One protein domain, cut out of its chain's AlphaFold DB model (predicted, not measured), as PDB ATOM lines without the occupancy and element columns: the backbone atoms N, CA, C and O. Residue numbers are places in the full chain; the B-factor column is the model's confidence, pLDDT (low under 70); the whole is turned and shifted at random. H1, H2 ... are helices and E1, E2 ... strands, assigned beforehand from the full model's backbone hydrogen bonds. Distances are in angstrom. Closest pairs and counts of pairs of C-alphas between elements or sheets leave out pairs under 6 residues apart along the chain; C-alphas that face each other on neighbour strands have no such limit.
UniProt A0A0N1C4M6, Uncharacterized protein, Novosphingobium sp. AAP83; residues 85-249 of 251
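This is residues 85 to 249 of the 251 residues of an uncharacterized protein of Novosphingobium sp. AAP83 (UniProt A0A0N1C4M6). A small, wholly parallel sheet of three strands, E1, E2 and E3, has the long helix H7 over one face and helices H2 and H6 over the other. H5 runs side by side with both H2 and H6 and only grazes the sheet, while the loop-rich stretch 149 to 164 leads out to short H4 at one end of the longest axis, and H1 sticks out with residues 92 to 97. The printed part has 165 residues with seven named helices and three named strands, in the order H1 H2 H3 E1 H4 H5 E2 H6 E3 H7, and its class is mixed, helices and strands. The sheet order is E1 E2 E3; the whole is compact, with a radius of gyration of the C-alphas of 17.1 A and spans of 53 by 38 by 33 A.

E1 is residues 142 to 148, 19.9 A long, from C-alpha 142 at (169.358, 174.571, 202.199). E2 is residues 200 to 207, 22.0 A, and E3 is residues 224 to 227. H7, residues 230 to 249, is 28.8 A long and ends with C-alpha 249 at (153.305, 172.836, 203.807). H5 is residues 180 to 197, 25.9 A; H2 is residues 110 to 121, 16.7 A; H6 is residues 213 to 219, 10.1 A. H1 is residues 92 to 100, 11.8 A, from C-alpha 92 at (164.251, 192.976, 194.398). H3 is residues 128 to 131 and H4 residues 165 to 168.

E1 and E2 are parallel at 20 degrees, with N 146 and O 203 2.8 A apart. E2 and E3 are parallel at 25 degrees, with N 225 and O 204 2.8 A apart. E1, H4 H5, E2 and E2, H6, E3 are strand-helix-strand units, two parallel neighbour strands joined through helices, both crossovers right-handed. H7 is on the sheet at a height of 9.9 A, and its closest C-alphas to E3 are Leu 233 and Ala 227, 5.2 A. H6 is on the opposite face at 8.3 A; its Ala 219 and Val 202 of E2 have the closest C-alphas, 4.9 A. H2 is on the sheet at a height of 9.1 A and runs along the strands, at 20 degrees to E1 on the local plane. H5 touches H2, closest C-alphas Phe 188 and Asp 111, 3.9 A, at a shallow tilt of 21 degrees, the same way. With residues 185 to 193 alone H5 touches H6, closest C-alphas Cys 192 and Cys 218, 5.7 A. H3 is close to but not clearly touching H2, closest C-alphas Asn 131 and Leu 121, 6.0 A. H1 and H4 touch no helix and are not on the sheet. Every O i to N i+4 pair is within hydrogen-bond range in H1, H2, H5 and H6, and 13 of 16 in H7; H3 and H4 are too short for such a pair.

The C-alphas of Leu 167 and Leu 249, the two farthest apart, are 53.4 A apart. The printed part has no cut; the links E1 to H4 and H4 to H5 are long. The mean pLDDT of the printed part is 94.3, and residues 246 to 249 are under 70.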
ATOM      1  N   GLU A  85     178.494 187.427 196.682       91.44
ATOM      2  CA  GLU A  85     177.814 187.924 197.871       91.44
ATOM      3  C   GLU A  85     177.499 186.788 198.846       91.44
ATOM      4  O   GLU A  85     177.154 185.671 198.448       91.44
ATOM      5  N   LYS A  86     177.581 187.080 200.147       91.81
ATOM      6  CA  LYS A  86     177.116 186.144 201.177       91.81
ATOM      7  C   LYS A  86     175.611 185.905 201.041       91.81
ATOM      8  O   LYS A  86     174.877 186.730 200.488       91.81
ATOM      9  N   LEU A  87     175.135 184.798 201.612       89.12
ATOM     10  CA  LEU A  87     173.698 184.585 201.744       89.12
ATOM     11  C   LEU A  87     173.105 185.664 202.647       89.12
ATOM     12  O   LEU A  87     173.536 185.872 203.777       89.12
ATOM     13  N   GLN A  88     172.112 186.357 202.110       89.12
ATOM     14  CA  GLN A  88     171.465 187.485 202.758       89.12
ATOM     15  C   GLN A  88     170.029 187.611 202.265       89.12
ATOM     16  O   GLN A  88     169.644 187.051 201.234       89.12
ATOM     17  N   THR A  89     169.218 188.360 203.005       91.50
ATOM     18  CA  THR A  89     167.905 188.770 202.513       91.50
ATOM     19  C   THR A  89     168.083 189.864 201.472       91.50
ATOM     20  O   THR A  89     168.629 190.925 201.761       91.50
ATOM     21  N   TRP A  90     167.582 189.614 200.270       92.75
ATOM     22  CA  TRP A  90     167.637 190.565 199.172       92.75
ATOM     23  C   TRP A  90     166.325 191.328 199.031       92.75
ATOM     24  O   TRP A  90     165.248 190.732 199.083       92.75
ATOM     25  N   ASN A  91     166.406 192.632 198.757       96.19
ATOM     26  CA  ASN A  91     165.300 193.311 198.084       96.19
ATOM     27  C   ASN A  91     165.434 193.162 196.563       96.19
ATOM     28  O   ASN A  91     166.544 193.049 196.039       96.19
ATOM     29  N   THR A  92     164.310 193.211 195.849       95.31
ATOM     30  CA  THR A  92     164.251 192.976 194.398       95.31
ATOM     31  C   THR A  92     165.206 193.869 193.606       95.31
ATOM     32  O   THR A  92     165.897 193.393 192.713       95.31
ATOM     33  N   ASN A  93     165.308 195.154 193.951       96.62
ATOM     34  CA  ASN A  93     166.155 196.099 193.217       96.62
ATOM     35  C   ASN A  93     167.652 195.862 193.461       96.62
ATOM     36  O   ASN A  93     168.471 196.130 192.586       96.62
ATOM     37  N   GLN A  94     168.046 195.423 194.658       95.00
ATOM     38  CA  GLN A  94     169.424 195.011 194.941       95.00
ATOM     39  C   GLN A  94     169.757 193.707 194.220       95.00
ATOM     40  O   GLN A  94     170.803 193.634 193.584       95.00
ATOM     41  N   PHE A  95     168.848 192.730 194.272       94.50
ATOM     42  CA  PHE A  95     169.026 191.440 193.617       94.50
ATOM     43  C   PHE A  95     169.202 191.594 192.107       94.50
ATOM     44  O   PHE A  95     170.203 191.138 191.566       94.50
ATOM     45  N   ASN A  96     168.283 192.305 191.446       95.88
ATOM     46  CA  ASN A  96     168.345 192.511 189.999       95.88
ATOM     47  C   ASN A  96     169.633 193.236 189.604       95.88
ATOM     48  O   ASN A  96     170.340 192.764 188.732       95.88
ATOM     49  N   ARG A  97     170.019 194.306 190.316       95.94
ATOM     50  CA  ARG A  97     171.286 195.004 190.033       95.94
ATOM     51  C   ARG A  97     172.514 194.105 190.171       95.94
ATOM     52  O   ARG A  97     173.449 194.261 189.396       95.94
ATOM     53  N   TYR A  98     172.533 193.213 191.160       95.12
ATOM     54  CA  TYR A  98     173.634 192.270 191.332       95.12
ATOM     55  C   TYR A  98     173.667 191.245 190.190       95.12
ATOM     56  O   TYR A  98     174.710 191.073 189.569       95.12
ATOM     57  N   VAL A  99     172.524 190.622 189.874       93.75
ATOM     58  CA  VAL A  99     172.408 189.610 188.810       93.75
ATOM     59  C   VAL A  99     172.693 190.202 187.427       93.75
ATOM     60  O   VAL A  99     173.472 189.623 186.675       93.75
ATOM     61  N   ASP A 100     172.139 191.374 187.116       95.19
ATOM     62  CA  ASP A 100     172.348 192.080 185.845       95.19
ATOM     63  C   ASP A 100     173.800 192.575 185.684       95.19
ATOM     64  O   ASP A 100     174.246 192.860 184.574       95.19
ATOM     65  N   GLY A 101     174.544 192.686 186.790       94.19
ATOM     66  CA  GLY A 101     175.956 193.069 186.813       94.19
ATOM     67  C   GLY A 101     176.940 191.899 186.717       94.19
ATOM     68  O   GLY A 101     178.152 192.128 186.718       94.19
ATOM     69  N   LEU A 102     176.463 190.650 186.670       93.50
ATOM     70  CA  LEU A 102     177.331 189.482 186.528       93.50
ATOM     71  C   LEU A 102     177.933 189.428 185.121       93.50
ATOM     72  O   LEU A 102     177.233 189.571 184.120       93.50
ATOM     73  N   THR A 103     179.236 189.170 185.041       90.69
ATOM     74  CA  THR A 103     179.947 188.992 183.773       90.69
ATOM     75  C   THR A 103     180.475 187.568 183.660       90.69
ATOM     76  O   THR A 103     181.145 187.055 184.559       90.69
ATOM     77  N   ALA A 104     180.159 186.909 182.545       89.44
ATOM     78  CA  ALA A 104     180.740 185.617 182.211       89.44
ATOM     79  C   ALA A 104     182.139 185.833 181.616       89.44
ATOM     80  O   ALA A 104     182.310 186.620 180.684       89.44
ATOM     81  N   ALA A 105     183.141 185.148 182.162       87.94
ATOM     82  CA  ALA A 105     184.514 185.212 181.686       87.94
ATOM     83  C   ALA A 105     185.263 183.916 182.008       87.94
ATOM     84  O   ALA A 105     185.053 183.311 183.060       87.94
ATOM     85  N   GLY A 106     186.204 183.553 181.139       90.31
ATOM     86  CA  GLY A 106     187.016 182.352 181.296       90.31
ATOM     87  C   GLY A 106     186.349 181.094 180.750       90.31
ATOM     88  O   GLY A 106     185.458 181.166 179.910       90.31
ATOM     89  N   ASN A 107     186.825 179.948 181.235       93.38
ATOM     90  CA  ASN A 107     186.395 178.624 180.792       93.38
ATOM     91  C   ASN A 107     185.590 177.892 181.877       93.38
ATOM     92  O   ASN A 107     185.501 178.334 183.027       93.38
ATOM     93  N   THR A 108     185.045 176.730 181.528       95.25
ATOM     94  CA  THR A 108     184.043 176.034 182.341       95.25
ATOM     95  C   THR A 108     184.672 175.127 183.405       95.25
ATOM     96  O   THR A 108     184.837 173.921 183.215       95.25
ATOM     97  N   TYR A 109     185.005 175.714 184.559       96.50
ATOM     98  CA  TYR A 109     185.481 175.005 185.755       96.50
ATOM     99  C   TYR A 109     184.343 174.787 186.765       96.50
ATOM    100  O   TYR A 109     184.152 175.581 187.692       96.50
ATOM    101  N   HIS A 110     183.572 173.705 186.603       97.69
ATOM    102  CA  HIS A 110     182.420 173.425 187.477       97.69
ATOM    103  C   HIS A 110     182.799 173.216 188.947       97.69
ATOM    104  O   HIS A 110     182.024 173.568 189.839       97.69
ATOM    105  N   ASP A 111     183.982 172.667 189.214       97.94
ATOM    106  CA  ASP A 111     184.419 172.338 190.570       97.94
ATOM    107  C   ASP A 111     184.586 173.566 191.463       97.94
ATOM    108  O   ASP A 111     184.129 173.548 192.603       97.94
ATOM    109  N   ILE A 112     185.161 174.654 190.946       95.81
ATOM    110  CA  ILE A 112     185.336 175.905 191.697       95.81
ATOM    111  C   ILE A 112     183.971 176.481 192.092       95.81
ATOM    112  O   ILE A 112     183.779 176.868 193.247       95.81
ATOM    113  N   GLY A 113     183.010 176.499 191.160       95.44
ATOM    114  CA  GLY A 113     181.651 176.966 191.435       95.44
ATOM    115  C   GLY A 113     180.963 176.135 192.521       95.44
ATOM    116  O   GLY A 113     180.395 176.691 193.460       95.44
ATOM    117  N   MET A 114     181.065 174.804 192.439       98.31
ATOM    118  CA  MET A 114     180.463 173.903 193.426       98.31
ATOM    119  C   MET A 114     181.132 174.025 194.798       98.31
ATOM    120  O   MET A 114     180.435 174.076 195.808       98.31
ATOM    121  N   LEU A 115     182.464 174.131 194.851       97.88
ATOM    122  CA  LEU A 115     183.210 174.310 196.101       97.88
ATOM    123  C   LEU A 115     182.779 175.576 196.840       97.88
ATOM    124  O   LEU A 115     182.485 175.522 198.035       97.88
ATOM    125  N   TRP A 116     182.711 176.714 196.148       96.38
ATOM    126  CA  TRP A 116     182.280 177.965 196.773       96.38
ATOM    127  C   TRP A 116     180.813 177.938 197.182       96.38
ATOM    128  O   TRP A 116     180.494 178.372 198.288       96.38
ATOM    129  N   ALA A 117     179.936 177.375 196.353       96.81
ATOM    130  CA  ALA A 117     178.529 177.235 196.697       96.81
ATOM    131  C   ALA A 117     178.323 176.324 197.926       96.81
ATOM    132  O   ALA A 117     177.553 176.669 198.822       96.81
ATOM    133  N   ALA A 118     179.061 175.213 198.029       97.75
ATOM    134  CA  ALA A 118     179.033 174.322 199.188       97.75
ATOM    135  C   ALA A 118     179.563 175.001 200.462       97.75
ATOM    136  O   ALA A 118     178.933 174.904 201.513       97.75
ATOM    137  N   ARG A 119     180.678 175.740 200.369       97.38
ATOM    138  CA  ARG A 119     181.242 176.510 201.494       97.38
ATOM    139  C   ARG A 119     180.267 177.574 201.993       97.38
ATOM    140  O   ARG A 119     180.056 177.675 203.198       97.38
ATOM    141  N   LEU A 120     179.663 178.341 201.080       96.12
ATOM    142  CA  LEU A 120     178.693 179.397 201.401       96.12
ATOM    143  C   LEU A 120     177.433 178.865 202.082       96.12
ATOM    144  O   LEU A 120     176.836 179.599 202.859       96.12
ATOM    145  N   LEU A 121     177.036 177.624 201.792       96.62
ATOM    146  CA  LEU A 121     175.855 176.978 202.369       96.62
ATOM    147  C   LEU A 121     176.174 176.071 203.563       96.62
ATOM    148  O   LEU A 121     175.250 175.551 204.188       96.62
ATOM    149  N   SER A 122     177.446 175.830 203.887       96.94
ATOM    150  CA  SER A 122     177.779 174.877 204.944       96.94
ATOM    151  C   SER A 122     177.294 175.368 206.321       96.94
ATOM    152  O   SER A 122     177.633 176.481 206.731       96.94
ATOM    153  N   PRO A 123     176.565 174.533 207.089       96.25
ATOM    154  CA  PRO A 123     176.116 174.873 208.439       96.25
ATOM    155  C   PRO A 123     177.221 174.832 209.494       96.25
ATOM    156  O   PRO A 123     177.003 175.271 210.619       96.25
ATOM    157  N   THR A 124     178.374 174.257 209.160       96.44
ATOM    158  CA  THR A 124     179.476 173.989 210.094       96.44
ATOM    159  C   THR A 124     180.800 174.584 209.626       96.44
ATOM    160  O   THR A 124     181.808 174.426 210.308       96.44
ATOM    161  N   GLY A 125     180.796 175.270 208.480       96.00
ATOM    162  CA  GLY A 125     181.980 175.864 207.874       96.00
ATOM    163  C   GLY A 125     182.200 177.342 208.187       96.00
ATOM    164  O   GLY A 125     181.690 177.897 209.160       96.00
ATOM    165  N   LEU A 126     182.944 178.006 207.297       95.38
ATOM    166  CA  LEU A 126     183.327 179.419 207.416       95.38
ATOM    167  C   LEU A 126     182.140 180.373 207.625       95.38
ATOM    168  O   LEU A 126     182.281 181.383 208.310       95.38
ATOM    169  N   PHE A 127     180.983 180.044 207.053       95.44
ATOM    170  CA  PHE A 127     179.767 180.857 207.106       95.44
ATOM    171  C   PHE A 127     178.690 180.243 208.016       95.44
ATOM    172  O   PHE A 127     177.503 180.539 207.872       95.44
ATOM    173  N   ALA A 128     179.081 179.386 208.970       94.88
ATOM    174  CA  ALA A 128     178.159 178.691 209.870       94.88
ATOM    175  C   ALA A 128     177.247 179.639 210.662       94.88
ATOM    176  O   ALA A 128     176.075 179.335 210.855       94.88
ATOM    177  N   SER A 129     177.734 180.816 211.071       92.50
ATOM    178  CA  SER A 129     176.916 181.808 211.789       92.50
ATOM    179  C   SER A 129     175.698 182.292 210.995       92.50
ATOM    180  O   SER A 129     174.730 182.757 211.585       92.50
ATOM    181  N   GLU A 130     175.755 182.199 209.666       90.44
ATOM    182  CA  GLU A 130     174.697 182.613 208.737       90.44
ATOM    183  C   GLU A 130     173.870 181.408 208.251       90.44
ATOM    184  O   GLU A 130     172.741 181.570 207.791       90.44
ATOM    185  N   ASN A 131     174.425 180.196 208.364       92.56
ATOM    186  CA  ASN A 131     173.914 178.999 207.700       92.56
ATOM    187  C   ASN A 131     173.534 177.855 208.624       92.56
ATOM    188  O   ASN A 131     172.965 176.888 208.126       92.56
ATOM    189  N   ALA A 132     173.857 177.892 209.915       94.12
ATOM    190  CA  ALA A 132     173.518 176.829 210.855       94.12
ATOM    191  C   ALA A 132     171.996 176.628 210.977       94.12
ATOM    192  O   ALA A 132     171.179 177.443 210.538       94.12
ATOM    193  N   ASP A 133     171.602 175.488 211.539       93.44
ATOM    194  CA  ASP A 133     170.208 175.279 211.924       93.44
ATOM    195  C   ASP A 133     169.845 176.264 213.044       93.44
ATOM    196  O   ASP A 133     170.640 176.487 213.959       93.44
ATOM    197  N   ALA A 134     168.643 176.846 212.996       90.25
ATOM    198  CA  ALA A 134     168.199 177.793 214.023       90.25
ATOM    199  C   ALA A 134     168.115 177.131 215.412       90.25
ATOM    200  O   ALA A 134     168.358 177.763 216.440       90.25
ATOM    201  N   SER A 135     167.772 175.843 215.440       90.75
ATOM    202  CA  SER A 135     167.934 174.946 216.582       90.75
ATOM    203  C   SER A 135     167.931 173.495 216.091       90.75
ATOM    204  O   SER A 135     167.529 173.218 214.964       90.75
ATOM    205  N   ALA A 136     168.284 172.538 216.956       87.56
ATOM    206  CA  ALA A 136     168.178 171.109 216.630       87.56
ATOM    207  C   ALA A 136     166.749 170.675 216.234       87.56
ATOM    208  O   ALA A 136     166.578 169.718 215.487       87.56
ATOM    209  N   SER A 137     165.728 171.388 216.724       90.81
ATOM    210  CA  SER A 137     164.311 171.180 216.396       90.81
ATOM    211  C   SER A 137     163.790 172.079 215.268       90.81
ATOM    212  O   SER A 137     162.619 171.981 214.916       90.81
ATOM    213  N   LYS A 138     164.626 172.969 214.718       89.31
ATOM    214  CA  LYS A 138     164.291 173.894 213.628       89.31
ATOM    215  C   LYS A 138     165.412 173.877 212.582       89.31
ATOM    216  O   LYS A 138     166.204 174.827 212.522       89.31
ATOM    217  N   PRO A 139     165.521 172.789 211.799       89.88
ATOM    218  CA  PRO A 139     166.539 172.682 210.767       89.88
ATOM    219  C   PRO A 139     166.328 173.733 209.674       89.88
ATOM    220  O   PRO A 139     165.202 174.038 209.281       89.88
ATOM    221  N   THR A 140     167.423 174.273 209.149       91.31
ATOM    222  CA  THR A 140     167.382 175.209 208.021       91.31
ATOM    223  C   THR A 140     167.361 174.413 206.717       91.31
ATOM    224  O   THR A 140     168.255 173.606 206.457       91.31
ATOM    225  N   SER A 141     166.363 174.647 205.858       92.00
ATOM    226  CA  SER A 141     166.333 174.041 204.519       92.00
ATOM    227  C   SER A 141     167.305 174.759 203.585       92.00
ATOM    228  O   SER A 141     167.161 175.959 203.344       92.00
ATOM    229  N   ARG A 142     168.285 174.029 203.047       94.25
ATOM    230  CA  ARG A 142     169.358 174.571 202.199       94.25
ATOM    231  C   ARG A 142     169.233 174.019 200.786       94.25
ATOM    232  O   ARG A 142     169.224 172.803 200.589       94.25
ATOM    233  N   HIS A 143     169.159 174.913 199.807       95.81
ATOM    234  CA  HIS A 143     169.037 174.558 198.397       95.81
ATOM    235  C   HIS A 143     170.108 175.271 197.581       95.81
ATOM    236  O   HIS A 143     170.279 176.481 197.692       95.81
ATOM    237  N   LEU A 144     170.798 174.505 196.744       97.44
ATOM    238  CA  LEU A 144     171.797 174.970 195.793       97.44
ATOM    239  C   LEU A 144     171.245 174.720 194.395       97.44
ATOM    240  O   LEU A 144     170.881 173.588 194.086       97.44
ATOM    241  N   ILE A 145     171.173 175.751 193.555       97.50
ATOM    242  CA  ILE A 145     170.828 175.605 192.136       97.50
ATOM    243  C   ILE A 145     172.099 175.864 191.336       97.50
ATOM    244  O   ILE A 145     172.576 176.994 191.277       97.50
ATOM    245  N   PHE A 146     172.663 174.809 190.756       97.94
ATOM    246  CA  PHE A 146     173.841 174.882 189.905       97.94
ATOM    247  C   PHE A 146     173.399 175.002 188.447       97.94
ATOM    248  O   PHE A 146     172.785 174.084 187.910       97.94
ATOM    249  N   MET A 147     173.695 176.127 187.804       96.81
ATOM    250  CA  MET A 147     173.353 176.358 186.401       96.81
ATOM    251  C   MET A 147     174.625 176.437 185.556       96.81
ATOM    252  O   MET A 147     175.586 177.084 185.960       96.81
ATOM    253  N   THR A 148     174.624 175.786 184.395       96.69
ATOM    254  CA  THR A 148     175.736 175.813 183.434       96.69
ATOM    255  C   THR A 148     175.215 175.800 182.008       96.69
ATOM    256  O   THR A 148     174.199 175.164 181.734       96.69
ATOM    257  N   ASP A 149     175.926 176.454 181.099       93.88
ATOM    258  CA  ASP A 149     175.676 176.438 179.657       93.88
ATOM    259  C   ASP A 149     176.693 175.608 178.858       93.88
ATOM    260  O   ASP A 149     176.499 175.341 177.674       93.88
ATOM    261  N   GLY A 150     177.744 175.131 179.524       94.31
ATOM    262  CA  GLY A 150     178.782 174.291 178.940       94.31
ATOM    263  C   GLY A 150     179.018 172.986 179.696       94.31
ATOM    264  O   GLY A 150     178.594 172.805 180.845       94.31
ATOM    265  N   GLN A 151     179.737 172.081 179.034       97.00
ATOM    266  CA  GLN A 151     180.382 170.937 179.677       97.00
ATOM    267  C   GLN A 151     181.682 171.387 180.349       97.00
ATOM    268  O   GLN A 151     182.165 172.489 180.098       97.00
ATOM    269  N   THR A 152     182.256 170.536 181.198       97.69
ATOM    270  CA  THR A 152     183.568 170.801 181.794       97.69
ATOM    271  C   THR A 152     184.612 170.973 180.694       97.69
ATOM    272  O   THR A 152     184.908 170.031 179.961       97.69
ATOM    273  N   GLU A 153     185.188 172.166 180.591       97.00
ATOM    274  CA  GLU A 153     186.115 172.512 179.511       97.00
ATOM    275  C   GLU A 153     187.257 173.386 180.048       97.00
ATOM    276  O   GLU A 153     187.290 174.594 179.838       97.00
ATOM    277  N   PRO A 154     188.187 172.815 180.828       96.62
ATOM    278  CA  PRO A 154     189.337 173.547 181.331       96.62
ATOM    279  C   PRO A 154     190.448 173.619 180.282       96.62
ATOM    280  O   PRO A 154     190.753 172.626 179.624       96.62
ATOM    281  N   PHE A 155     191.106 174.774 180.165       95.19
ATOM    282  CA  PHE A 155     192.302 174.933 179.328       95.19
ATOM    283  C   PHE A 155     193.555 175.038 180.193       95.19
ATOM    284  O   PHE A 155     193.563 175.757 181.195       95.19
ATOM    285  N   ASP A 156     194.627 174.382 179.760       93.81
ATOM    286  CA  ASP A 156     195.934 174.335 180.425       93.81
ATOM    287  C   ASP A 156     196.686 175.680 180.415       93.81
ATOM    288  O   ASP A 156     197.499 175.933 181.299       93.81
ATOM    289  N   ILE A 157     196.360 176.570 179.474       94.50
ATOM    290  CA  ILE A 157     196.816 177.969 179.430       94.50
ATOM    291  C   ILE A 157     196.054 178.894 180.394       94.50
ATOM    292  O   ILE A 157     196.422 180.061 180.537       94.50
ATOM    293  N   SER A 158     194.987 178.412 181.047       95.06
ATOM    294  CA  SER A 158     194.212 179.226 181.991       95.06
ATOM    295  C   SER A 158     194.961 179.400 183.306       95.06
ATOM    296  O   SER A 158     195.258 178.420 183.987       95.06
ATOM    297  N   TYR A 159     195.178 180.645 183.720       95.75
ATOM    298  CA  TYR A 159     195.542 180.948 185.098       95.75
ATOM    299  C   TYR A 159     194.269 181.011 185.947       95.75
ATOM    300  O   TYR A 159     193.462 181.933 185.815       95.75
ATOM    301  N   GLY A 160     194.064 179.990 186.780       93.88
ATOM    302  CA  GLY A 160     192.845 179.812 187.566       93.88
ATOM    303  C   GLY A 160     193.103 179.653 189.061       93.88
ATOM    304  O   GLY A 160     194.169 179.974 189.583       93.88
ATOM    305  N   ALA A 161     192.112 179.110 189.768       94.62
ATOM    306  CA  ALA A 161     192.149 178.992 191.224       94.62
ATOM    307  C   ALA A 161     193.279 178.087 191.754       94.62
ATOM    308  O   ALA A 161     193.623 178.169 192.925       94.62
ATOM    309  N   TYR A 162     193.898 177.249 190.927       95.81
ATOM    310  CA  TYR A 162     195.017 176.384 191.332       95.81
ATOM    311  C   TYR A 162     196.325 176.758 190.633       95.81
ATOM    312  O   TYR A 162     197.270 175.970 190.595       95.81
ATOM    313  N   GLY A 163     196.380 177.981 190.114       95.44
ATOM    314  CA  GLY A 163     197.492 178.489 189.343       95.44
ATOM    315  C   GLY A 163     197.374 178.173 187.855       95.44
ATOM    316  O   GLY A 163     196.288 177.897 187.343       95.44
ATOM    317  N   LEU A 164     198.506 178.261 187.156       95.38
ATOM    318  CA  LEU A 164     198.649 177.789 185.781       95.38
ATOM    319  C   LEU A 164     199.068 176.321 185.858       95.38
ATOM    320  O   LEU A 164     200.212 176.039 186.217       95.38
ATOM    321  N   GLU A 165     198.128 175.403 185.633       96.00
ATOM    322  CA  GLU A 165     198.250 173.989 186.030       96.00
ATOM    323  C   GLU A 165     199.543 173.304 185.557       96.00
ATOM    324  O   GLU A 165     200.218 172.716 186.404       96.00
ATOM    325  N   PRO A 166     199.973 173.432 184.281       95.44
ATOM    326  CA  PRO A 166     201.195 172.773 183.810       95.44
ATOM    327  C   PRO A 166     202.454 173.161 184.596       95.44
ATOM    328  O   PRO A 166     203.373 172.350 184.735       95.44
ATOM    329  N   LEU A 167     202.489 174.387 185.134       95.06
ATOM    330  CA  LEU A 167     203.611 174.910 185.916       95.06
ATOM    331  C   LEU A 167     203.414 174.746 187.422       95.06
ATOM    332  O   LEU A 167     204.361 174.443 188.142       95.06
ATOM    333  N   SER A 168     202.194 174.975 187.902       95.56
ATOM    334  CA  SER A 168     201.882 175.008 189.335       95.56
ATOM    335  C   SER A 168     201.797 173.601 189.913       95.56
ATOM    336  O   SER A 168     202.152 173.393 191.070       95.56
ATOM    337  N   GLN A 169     201.319 172.643 189.112       96.19
ATOM    338  CA  GLN A 169     201.256 171.215 189.433       96.19
ATOM    339  C   GLN A 169     200.598 170.901 190.785       96.19
ATOM    340  O   GLN A 169     200.961 169.948 191.474       96.19
ATOM    341  N   ARG A 170     199.627 171.728 191.190       96.25
ATOM    342  CA  ARG A 170     198.996 171.647 192.514       96.25
ATOM    343  C   ARG A 170     197.943 170.548 192.580       96.25
ATOM    344  O   ARG A 170     197.916 169.799 193.551       96.25
ATOM    345  N   ARG A 171     197.082 170.461 191.563       96.50
ATOM    346  CA  ARG A 171     196.060 169.406 191.436       96.50
ATOM    347  C   ARG A 171     196.196 168.574 190.163       96.50
ATOM    348  O   ARG A 171     195.618 167.492 190.115       96.50
ATOM    349  N   TRP A 172     196.922 169.068 189.159       97.88
ATOM    350  CA  TRP A 172     197.114 168.408 187.871       97.88
ATOM    351  C   TRP A 172     198.431 168.833 187.211       97.88
ATOM    352  O   TRP A 172     198.886 169.956 187.402       97.88
ATOM    353  N   ARG A 173     199.010 167.949 186.396       95.38
ATOM    354  CA  ARG A 173     200.149 168.207 185.495       95.38
ATOM    355  C   ARG A 173     200.063 167.356 184.226       95.38
ATOM    356  O   ARG A 173     199.371 166.337 184.212       95.38
ATOM    357  N   GLU A 174     200.821 167.705 183.189       92.31
ATOM    358  CA  GLU A 174     200.941 166.845 182.005       92.31
ATOM    359  C   GLU A 174     201.437 165.441 182.388       92.31
ATOM    360  O   GLU A 174     202.368 165.286 183.180       92.31
ATOM    361  N   GLY A 175     200.781 164.408 181.853       93.00
ATOM    362  CA  GLY A 175     201.075 163.008 182.176       93.00
ATOM    363  C   GLY A 175     200.442 162.483 183.472       93.00
ATOM    364  O   GLY A 175     200.678 161.326 183.818       93.00
ATOM    365  N   SER A 176     199.630 163.285 184.176       96.31
ATOM    366  CA  SER A 176     198.797 162.793 185.289       96.31
ATOM    367  C   SER A 176     197.886 161.650 184.831       96.31
ATOM    368  O   SER A 176     197.474 161.594 183.673       96.31
ATOM    369  N   ALA A 177     197.511 160.764 185.757       96.31
ATOM    370  CA  ALA A 177     196.627 159.632 185.452       96.31
ATOM    371  C   ALA A 177     195.228 160.065 184.965       96.31
ATOM    372  O   ALA A 177     194.576 159.334 184.222       96.31
ATOM    373  N   LEU A 178     194.774 161.245 185.396       97.94
ATOM    374  CA  LEU A 178     193.543 161.883 184.942       97.94
ATOM    375  C   LEU A 178     193.876 163.059 184.022       97.94
ATOM    376  O   LEU A 178     194.826 163.808 184.265       97.94
ATOM    377  N   THR A 179     193.053 163.281 182.999       97.88
ATOM    378  CA  THR A 179     193.106 164.533 182.232       97.88
ATOM    379  C   THR A 179     192.714 165.722 183.116       97.88
ATOM    380  O   THR A 179     192.121 165.554 184.188       97.88
ATOM    381  N   LEU A 180     193.014 166.948 182.673       97.81
ATOM    382  CA  LEU A 180     192.603 168.147 183.407       97.81
ATOM    383  C   LEU A 180     191.071 168.208 183.538       97.81
ATOM    384  O   LEU A 180     190.559 168.430 184.632       97.81
ATOM    385  N   THR A 181     190.343 167.899 182.459       97.94
ATOM    386  CA  THR A 181     188.877 167.765 182.458       97.94
ATOM    387  C   THR A 181     188.398 166.759 183.498       97.94
ATOM    388  O   THR A 181     187.582 167.107 184.346       97.94
ATOM    389  N   GLN A 182     188.955 165.544 183.510       98.00
ATOM    390  CA  GLN A 182     188.584 164.519 184.491       98.00
ATOM    391  C   GLN A 182     188.906 164.948 185.925       98.00
ATOM    392  O   GLN A 182     188.154 164.638 186.845       98.00
ATOM    393  N   THR A 183     190.006 165.672 186.132       98.25
ATOM    394  CA  THR A 183     190.370 166.207 187.448       98.25
ATOM    395  C   THR A 183     189.315 167.197 187.936       98.25
ATOM    396  O   THR A 183     188.826 167.058 189.056       98.25
ATOM    397  N   VAL A 184     188.910 168.149 187.091       98.31
ATOM    398  CA  VAL A 184     187.839 169.110 187.400       98.31
ATOM    399  C   VAL A 184     186.518 168.381 187.664       98.31
ATOM    400  O   VAL A 184     185.885 168.596 188.690       98.31
ATOM    401  N   GLU A 185     186.128 167.443 186.805       98.44
ATOM    402  CA  GLU A 185     184.895 166.665 186.960       98.44
ATOM    403  C   GLU A 185     184.846 165.848 188.260       98.44
ATOM    404  O   GLU A 185     183.823 165.817 188.949       98.44
ATOM    405  N   LYS A 186     185.955 165.196 188.631       98.50
ATOM    406  CA  LYS A 186     186.035 164.403 189.865       98.50
ATOM    407  C   LYS A 186     185.991 165.281 191.112       98.50
ATOM    408  O   LYS A 186     185.331 164.906 192.081       98.50
ATOM    409  N   ARG A 187     186.622 166.460 191.086       98.56
ATOM    410  CA  ARG A 187     186.525 167.445 192.178       98.56
ATOM    411  C   ARG A 187     185.124 168.026 192.299       98.56
ATOM    412  O   ARG A 187     184.628 168.145 193.414       98.56
ATOM    413  N   PHE A 188     184.467 168.321 191.178       98.69
ATOM    414  CA  PHE A 188     183.067 168.746 191.157       98.69
ATOM    415  C   PHE A 188     182.159 167.696 191.807       98.69
ATOM    416  O   PHE A 188     181.391 168.021 192.712       98.69
ATOM    417  N   ALA A 189     182.295 166.428 191.403       98.44
ATOM    418  CA  ALA A 189     181.532 165.328 191.982       98.44
ATOM    419  C   ALA A 189     181.794 165.184 193.490       98.44
ATOM    420  O   ALA A 189     180.847 165.099 194.267       98.44
ATOM    421  N   PHE A 190     183.063 165.222 193.912       98.69
ATOM    422  CA  PHE A 190     183.438 165.141 195.324       98.69
ATOM    423  C   PHE A 190     182.817 166.278 196.146       98.69
ATOM    424  O   PHE A 190     182.123 166.019 197.127       98.69
ATOM    425  N   ALA A 191     182.997 167.530 195.716       98.62
ATOM    426  CA  ALA A 191     182.436 168.696 196.397       98.62
ATOM    427  C   ALA A 191     180.903 168.632 196.483       98.62
ATOM    428  O   ALA A 191     180.316 169.010 197.496       98.62
ATOM    429  N   CYS A 192     180.249 168.109 195.443       98.62
ATOM    430  CA  CYS A 192     178.807 167.916 195.433       98.62
ATOM    431  C   CYS A 192     178.338 166.853 196.442       98.62
ATOM    432  O   CYS A 192     177.334 167.054 197.131       98.62
ATOM    433  N   GLU A 193     179.060 165.738 196.581       98.50
ATOM    434  CA  GLU A 193     178.772 164.750 197.628       98.50
ATOM    435  C   GLU A 193     178.997 165.326 199.032       98.50
ATOM    436  O   GLU A 193     178.159 165.120 199.911       98.50
ATOM    437  N   GLU A 194     180.062 166.106 199.246       98.38
ATOM    438  CA  GLU A 194     180.286 166.801 200.520       98.38
ATOM    439  C   GLU A 194     179.144 167.775 200.843       98.38
ATOM    440  O   GLU A 194     178.629 167.770 201.963       98.38
ATOM    441  N   ALA A 195     178.654 168.537 199.859       98.44
ATOM    442  CA  ALA A 195     177.486 169.399 200.039       98.44
ATOM    443  C   ALA A 195     176.240 168.595 200.457       98.44
ATOM    444  O   ALA A 195     175.541 168.954 201.410       98.44
ATOM    445  N   LYS A 196     175.978 167.457 199.801       97.81
ATOM    446  CA  LYS A 196     174.844 166.581 200.140       97.81
ATOM    447  C   LYS A 196     174.964 165.981 201.542       97.81
ATOM    448  O   LYS A 196     173.957 165.911 202.250       97.81
ATOM    449  N   LYS A 197     176.172 165.628 202.000       97.19
ATOM    450  CA  LYS A 197     176.422 165.186 203.389       97.19
ATOM    451  C   LYS A 197     176.043 166.257 204.419       97.19
ATOM    452  O   LYS A 197     175.650 165.916 205.533       97.19
ATOM    453  N   LYS A 198     176.071 167.541 204.042       96.56
ATOM    454  CA  LYS A 198     175.597 168.676 204.860       96.56
ATOM    455  C   LYS A 198     174.097 168.962 204.724       96.56
ATOM    456  O   LYS A 198     173.635 170.021 205.140       96.56
ATOM    457  N   ARG A 199     173.319 168.021 204.170       95.19
ATOM    458  CA  ARG A 199     171.872 168.153 203.912       95.19
ATOM    459  C   ARG A 199     171.527 169.328 202.989       95.19
ATOM    460  O   ARG A 199     170.435 169.885 203.074       95.19
ATOM    461  N   ILE A 200     172.444 169.698 202.096       97.00
ATOM    462  CA  ILE A 200     172.173 170.669 201.038       97.00
ATOM    463  C   ILE A 200     171.511 169.924 199.877       97.00
ATOM    464  O   ILE A 200     172.047 168.945 199.356       97.00
ATOM    465  N   THR A 201     170.331 170.381 199.463       97.31
ATOM    466  CA  THR A 201     169.664 169.854 198.269       97.31
ATOM    467  C   THR A 201     170.250 170.525 197.034       97.31
ATOM    468  O   THR A 201     170.074 171.729 196.848       97.31
ATOM    469  N   VAL A 202     170.914 169.745 196.186       98.38
ATOM    470  CA  VAL A 202     171.478 170.222 194.920       98.38
ATOM    471  C   VAL A 202     170.472 170.024 193.788       98.38
ATOM    472  O   VAL A 202     169.958 168.926 193.583       98.38
ATOM    473  N   TRP A 203     170.214 171.098 193.056       98.38
ATOM    474  CA  TRP A 203     169.486 171.136 191.796       98.38
ATOM    475  C   TRP A 203     170.458 171.518 190.692       98.38
ATOM    476  O   TRP A 203     171.358 172.327 190.926       98.38
ATOM    477  N   LEU A 204     170.270 170.980 189.493       98.31
ATOM    478  CA  LEU A 204     171.123 171.302 188.356       98.31
ATOM    479  C   LEU A 204     170.300 171.693 187.136       98.31
ATOM    480  O   LEU A 204     169.310 171.039 186.818       98.31
ATOM    481  N   ILE A 205     170.725 172.749 186.449       98.19
ATOM    482  CA  ILE A 205     170.124 173.210 185.200       98.19
ATOM    483  C   ILE A 205     171.220 173.324 184.136       98.19
ATOM    484  O   ILE A 205     172.152 174.110 184.281       98.19
ATOM    485  N   ALA A 206     171.092 172.552 183.061       97.88
ATOM    486  CA  ALA A 206     171.894 172.691 181.851       97.88
ATOM    487  C   ALA A 206     171.151 173.605 180.861       97.88
ATOM    488  O   ALA A 206     170.046 173.269 180.438       97.88
ATOM    489  N   PHE A 207     171.723 174.759 180.511       97.25
ATOM    490  CA  PHE A 207     171.103 175.759 179.638       97.25
ATOM    491  C   PHE A 207     171.797 175.827 178.272       97.25
ATOM    492  O   PHE A 207     172.950 176.212 178.186       97.25
ATOM    493  N   GLY A 208     171.130 175.456 177.182       95.62
ATOM    494  CA  GLY A 208     171.764 175.381 175.858       95.62
ATOM    495  C   GLY A 208     172.769 174.226 175.720       95.62
ATOM    496  O   GLY A 208     173.463 174.125 174.713       95.62
ATOM    497  N   THR A 209     172.816 173.325 176.705       95.62
ATOM    498  CA  THR A 209     173.629 172.106 176.707       95.62
ATOM    499  C   THR A 209     172.845 170.942 177.309       95.62
ATOM    500  O   THR A 209     171.691 171.089 177.718       95.62
ATOM    501  N   THR A 210     173.448 169.757 177.349       94.56
ATOM    502  CA  THR A 210     172.824 168.550 177.894       94.56
ATOM    503  C   THR A 210     173.326 168.240 179.301       94.56
ATOM    504  O   THR A 210     174.491 168.454 179.642       94.56
ATOM    505  N   VAL A 211     172.442 167.690 180.136       96.50
ATOM    506  CA  VAL A 211     172.836 167.119 181.427       96.50
ATOM    507  C   VAL A 211     173.660 165.856 181.173       96.50
ATOM    508  O   VAL A 211     173.156 164.880 180.617       96.50
ATOM    509  N   ASN A 212     174.919 165.860 181.607       95.50
ATOM    510  CA  ASN A 212     175.789 164.688 181.539       95.50
ATOM    511  C   ASN A 212     175.641 163.789 182.797       95.50
ATOM    512  O   ASN A 212     174.999 164.190 183.775       95.50
ATOM    513  N   PRO A 213     176.227 162.574 182.819       96.69
ATOM    514  CA  PRO A 213     176.110 161.663 183.963       96.69
ATOM    515  C   PRO A 213     176.624 162.226 185.297       96.69
ATOM    516  O   PRO A 213     176.072 161.919 186.348       96.69
ATOM    517  N   ILE A 214     177.664 163.061 185.276       96.12
ATOM    518  CA  ILE A 214     178.251 163.643 186.491       96.12
ATOM    519  C   ILE A 214     177.317 164.711 187.068       96.12
ATOM    520  O   ILE A 214     177.090 164.765 188.277       96.12
ATOM    521  N   MET A 215     176.719 165.520 186.195       97.62
ATOM    522  CA  MET A 215     175.709 166.512 186.549       97.62
ATOM    523  C   MET A 215     174.464 165.857 187.167       97.62
ATOM    524  O   MET A 215     174.005 166.274 188.235       97.62
ATOM    525  N   SER A 216     173.933 164.805 186.534       97.06
ATOM    526  CA  SER A 216     172.755 164.095 187.048       97.06
ATOM    527  C   SER A 216     173.046 163.356 188.356       97.06
ATOM    528  O   SER A 216     172.226 163.401 189.274       97.06
ATOM    529  N   GLN A 217     174.227 162.745 188.499       97.12
ATOM    530  CA  GLN A 217     174.660 162.119 189.751       97.12
ATOM    531  C   GLN A 217     174.792 163.141 190.889       97.12
ATOM    532  O   GLN A 217     174.346 162.883 192.012       97.12
ATOM    533  N   CYS A 218     175.374 164.308 190.605       98.00
ATOM    534  CA  CYS A 218     175.524 165.375 191.583       98.00
ATOM    535  C   CYS A 218     174.157 165.842 192.118       98.00
ATOM    536  O   CYS A 218     173.922 165.772 193.328       98.00
ATOM    537  N   ALA A 219     173.224 166.218 191.235       97.25
ATOM    538  CA  ALA A 219     171.883 166.660 191.632       97.25
ATOM    539  C   ALA A 219     171.053 165.544 192.302       97.25
ATOM    540  O   ALA A 219     170.304 165.776 193.258       97.25
ATOM    541  N   GLY A 220     171.219 164.309 191.825       95.06
ATOM    542  CA  GLY A 220     170.428 163.154 192.224       95.06
ATOM    543  C   GLY A 220     169.097 163.038 191.462       95.06
ATOM    544  O   GLY A 220     168.742 163.902 190.652       95.06
ATOM    545  N   PRO A 221     168.339 161.952 191.703       94.88
ATOM    546  CA  PRO A 221     167.134 161.636 190.941       94.88
ATOM    547  C   PRO A 221     166.092 162.764 190.963       94.88
ATOM    548  O   PRO A 221     165.719 163.254 192.027       94.88
ATOM    549  N   GLY A 222     165.605 163.155 189.781       94.75
ATOM    550  CA  GLY A 222     164.531 164.144 189.625       94.75
ATOM    551  C   GLY A 222     164.928 165.604 189.883       94.75
ATOM    552  O   GLY A 222     164.040 166.444 190.008       94.75
ATOM    553  N   ARG A 223     166.228 165.922 189.986       97.25
ATOM    554  CA  ARG A 223     166.710 167.282 190.313       97.25
ATOM    555  C   ARG A 223     167.591 167.932 189.251       97.25
ATOM    556  O   ARG A 223     168.140 169.006 189.489       97.25
ATOM    557  N   SER A 224     167.733 167.295 188.096       97.56
ATOM    558  CA  SER A 224     168.451 167.835 186.944       97.56
ATOM    559  C   SER A 224     167.478 168.204 185.830       97.56
ATOM    560  O   SER A 224     166.607 167.403 185.488       97.56
ATOM    561  N   PHE A 225     167.668 169.373 185.231       97.50
ATOM    562  CA  PHE A 225     166.840 169.904 184.155       97.50
ATOM    563  C   PHE A 225     167.715 170.316 182.975       97.50
ATOM    564  O   PHE A 225     168.829 170.803 183.167       97.50
ATOM    565  N   SER A 226     167.184 170.168 181.766       96.94
ATOM    566  CA  SER A 226     167.729 170.804 180.566       96.94
ATOM    567  C   SER A 226     166.784 171.924 180.142       96.94
ATOM    568  O   SER A 226     165.566 171.756 180.208       96.94
ATOM    569  N   ALA A 227     167.337 173.043 179.698       97.25
ATOM    570  CA  ALA A 227     166.601 174.161 179.129       97.25
ATOM    571  C   ALA A 227     167.347 174.683 177.901       97.25
ATOM    572  O   ALA A 227     168.564 174.794 177.925       97.25
ATOM    573  N   SER A 228     166.641 175.033 176.835       96.69
ATOM    574  CA  SER A 228     167.237 175.527 175.581       96.69
ATOM    575  C   SER A 228     166.885 176.989 175.295       96.69
ATOM    576  O   SER A 228     167.356 177.569 174.322       96.69
ATOM    577  N   ASN A 229     166.012 177.584 176.109       95.94
ATOM    578  CA  ASN A 229     165.529 178.954 175.965       95.94
ATOM    579  C   ASN A 229     164.996 179.492 177.305       95.94
ATOM    580  O   ASN A 229     164.835 178.747 178.277       95.94
ATOM    581  N   ALA A 230     164.699 180.793 177.354       95.12
ATOM    582  CA  ALA A 230     164.242 181.471 178.569       95.12
ATOM    583  C   ALA A 230     162.941 180.885 179.158       95.12
ATOM    584  O   ALA A 230     162.799 180.830 180.378       95.12
ATOM    585  N   GLY A 231     162.011 180.414 178.319       97.81
ATOM    586  CA  GLY A 231     160.748 179.820 178.778       97.81
ATOM    587  C   GLY A 231     160.945 178.468 179.470       97.81
ATOM    588  O   GLY A 231     160.375 178.208 180.532       97.81
ATOM    589  N   GLU A 232     161.807 177.617 178.915       97.44
ATOM    590  CA  GLU A 232     162.198 176.349 179.544       97.44
ATOM    591  C   GLU A 232     162.985 176.583 180.837       97.44
ATOM    592  O   GLU A 232     162.729 175.921 181.844       97.44
ATOM    593  N   LEU A 233     163.874 177.582 180.850       96.94
ATOM    594  CA  LEU A 233     164.617 177.962 182.049       96.94
ATOM    595  C   LEU A 233     163.671 178.422 183.167       96.94
ATOM    596  O   LEU A 233     163.767 177.955 184.303       96.94
ATOM    597  N   GLN A 234     162.701 179.278 182.839       96.56
ATOM    598  CA  GLN A 234     161.666 179.702 183.778       96.56
ATOM    599  C   GLN A 234     160.857 178.504 184.299       96.56
ATOM    600  O   GLN A 234     160.574 178.420 185.495       96.56
ATOM    601  N   THR A 235     160.529 177.543 183.433       97.19
ATOM    602  CA  THR A 235     159.814 176.315 183.816       97.19
ATOM    603  C   THR A 235     160.620 175.460 184.801       97.19
ATOM    604  O   THR A 235     160.054 174.944 185.772       97.19
ATOM    605  N   ALA A 236     161.938 175.349 184.612       97.00
ATOM    606  CA  ALA A 236     162.825 174.652 185.541       97.00
ATOM    607  C   ALA A 236     162.836 175.328 186.925       97.00
ATOM    608  O   ALA A 236     162.575 174.669 187.934       97.00
ATOM    609  N   PHE A 237     163.020 176.653 186.985       95.88
ATOM    610  CA  PHE A 237     162.985 177.399 188.251       95.88
ATOM    611  C   PHE A 237     161.626 177.323 188.961       95.88
ATOM    612  O   PHE A 237     161.576 177.200 190.189       95.88
ATOM    613  N   LEU A 238     160.517 177.351 188.216       95.62
ATOM    614  CA  LEU A 238     159.174 177.178 188.779       95.62
ATOM    615  C   LEU A 238     158.977 175.773 189.356       95.62
ATOM    616  O   LEU A 238     158.383 175.632 190.425       95.62
ATOM    617  N   THR A 239     159.483 174.741 188.678       95.12
ATOM    618  CA  THR A 239     159.446 173.358 189.174       95.12
ATOM    619  C   THR A 239     160.230 173.229 190.478       95.12
ATOM    620  O   THR A 239     159.676 172.761 191.472       95.12
ATOM    621  N   ILE A 240     161.465 173.743 190.516       95.12
ATOM    622  CA  ILE A 240     162.302 173.757 191.725       95.12
ATOM    623  C   ILE A 240     161.587 174.488 192.870       95.12
ATOM    624  O   ILE A 240     161.479 173.959 193.976       95.12
ATOM    625  N   SER A 241     161.030 175.673 192.605       92.50
ATOM    626  CA  SER A 241     160.330 176.479 193.615       92.50
ATOM    627  C   SER A 241     159.127 175.748 194.216       92.50
ATOM    628  O   SER A 241     158.922 175.795 195.430       92.50
ATOM    629  N   LYS A 242     158.349 175.028 193.397       91.19
ATOM    630  CA  LYS A 242     157.222 174.208 193.872       91.19
ATOM    631  C   LYS A 242     157.693 173.057 194.762       91.19
ATOM    632  O   LYS A 242     157.081 172.828 195.800       91.19
ATOM    633  N   SER A 243     158.785 172.382 194.399       89.38
ATOM    634  CA  SER A 243     159.362 171.300 195.208       89.38
ATOM    635  C   SER A 243     159.917 171.783 196.549       89.38
ATOM    636  O   SER A 243     159.791 171.088 197.553       89.38
ATOM    637  N   ILE A 244     160.505 172.983 196.590       87.81
ATOM    638  CA  ILE A 244     160.950 173.616 197.842       87.81
ATOM    639  C   ILE A 244     159.736 174.009 198.699       87.81
ATOM    640  O   ILE A 244     159.722 173.784 199.906       87.81
ATOM    641  N   GLY A 245     158.703 174.587 198.077       71.50
ATOM    642  CA  GLY A 245     157.498 175.064 198.758       71.50
ATOM    643  C   GLY A 245     156.629 173.954 199.354       71.50
ATOM    644  O   GLY A 245     156.131 174.119 200.464       71.50
ATOM    645  N   SER A 246     156.483 172.810 198.675       60.81
ATOM    646  CA  SER A 246     155.712 171.671 199.199       60.81
ATOM    647  C   SER A 246     156.293 171.113 200.498       60.81
ATOM    648  O   SER A 246     155.538 170.659 201.350       60.81
ATOM    649  N   LEU A 247     157.616 171.208 200.677       56.62
ATOM    650  CA  LEU A 247     158.308 170.776 201.893       56.62
ATOM    651  C   LEU A 247     157.917 171.616 203.124       56.62
ATOM    652  O   LEU A 247     158.004 171.130 204.243       56.62
ATOM    653  N   ARG A 248     157.474 172.868 202.927       52.78
ATOM    654  CA  ARG A 248     157.042 173.771 204.010       52.78
ATOM    655  C   ARG A 248     155.576 173.609 204.415       52.78
ATOM    656  O   ARG A 248     155.190 174.145 205.444       52.78
ATOM    657  N   LEU A 249     154.754 172.960 203.588       45.56
ATOM    658  CA  LEU A 249     153.305 172.836 203.807       45.56
ATOM    659  C   LEU A 249     152.893 171.473 204.379       45.56
ATOM    660  O   LEU A 249     151.735 171.301 204.738       45.56
TER     661      LEU A 249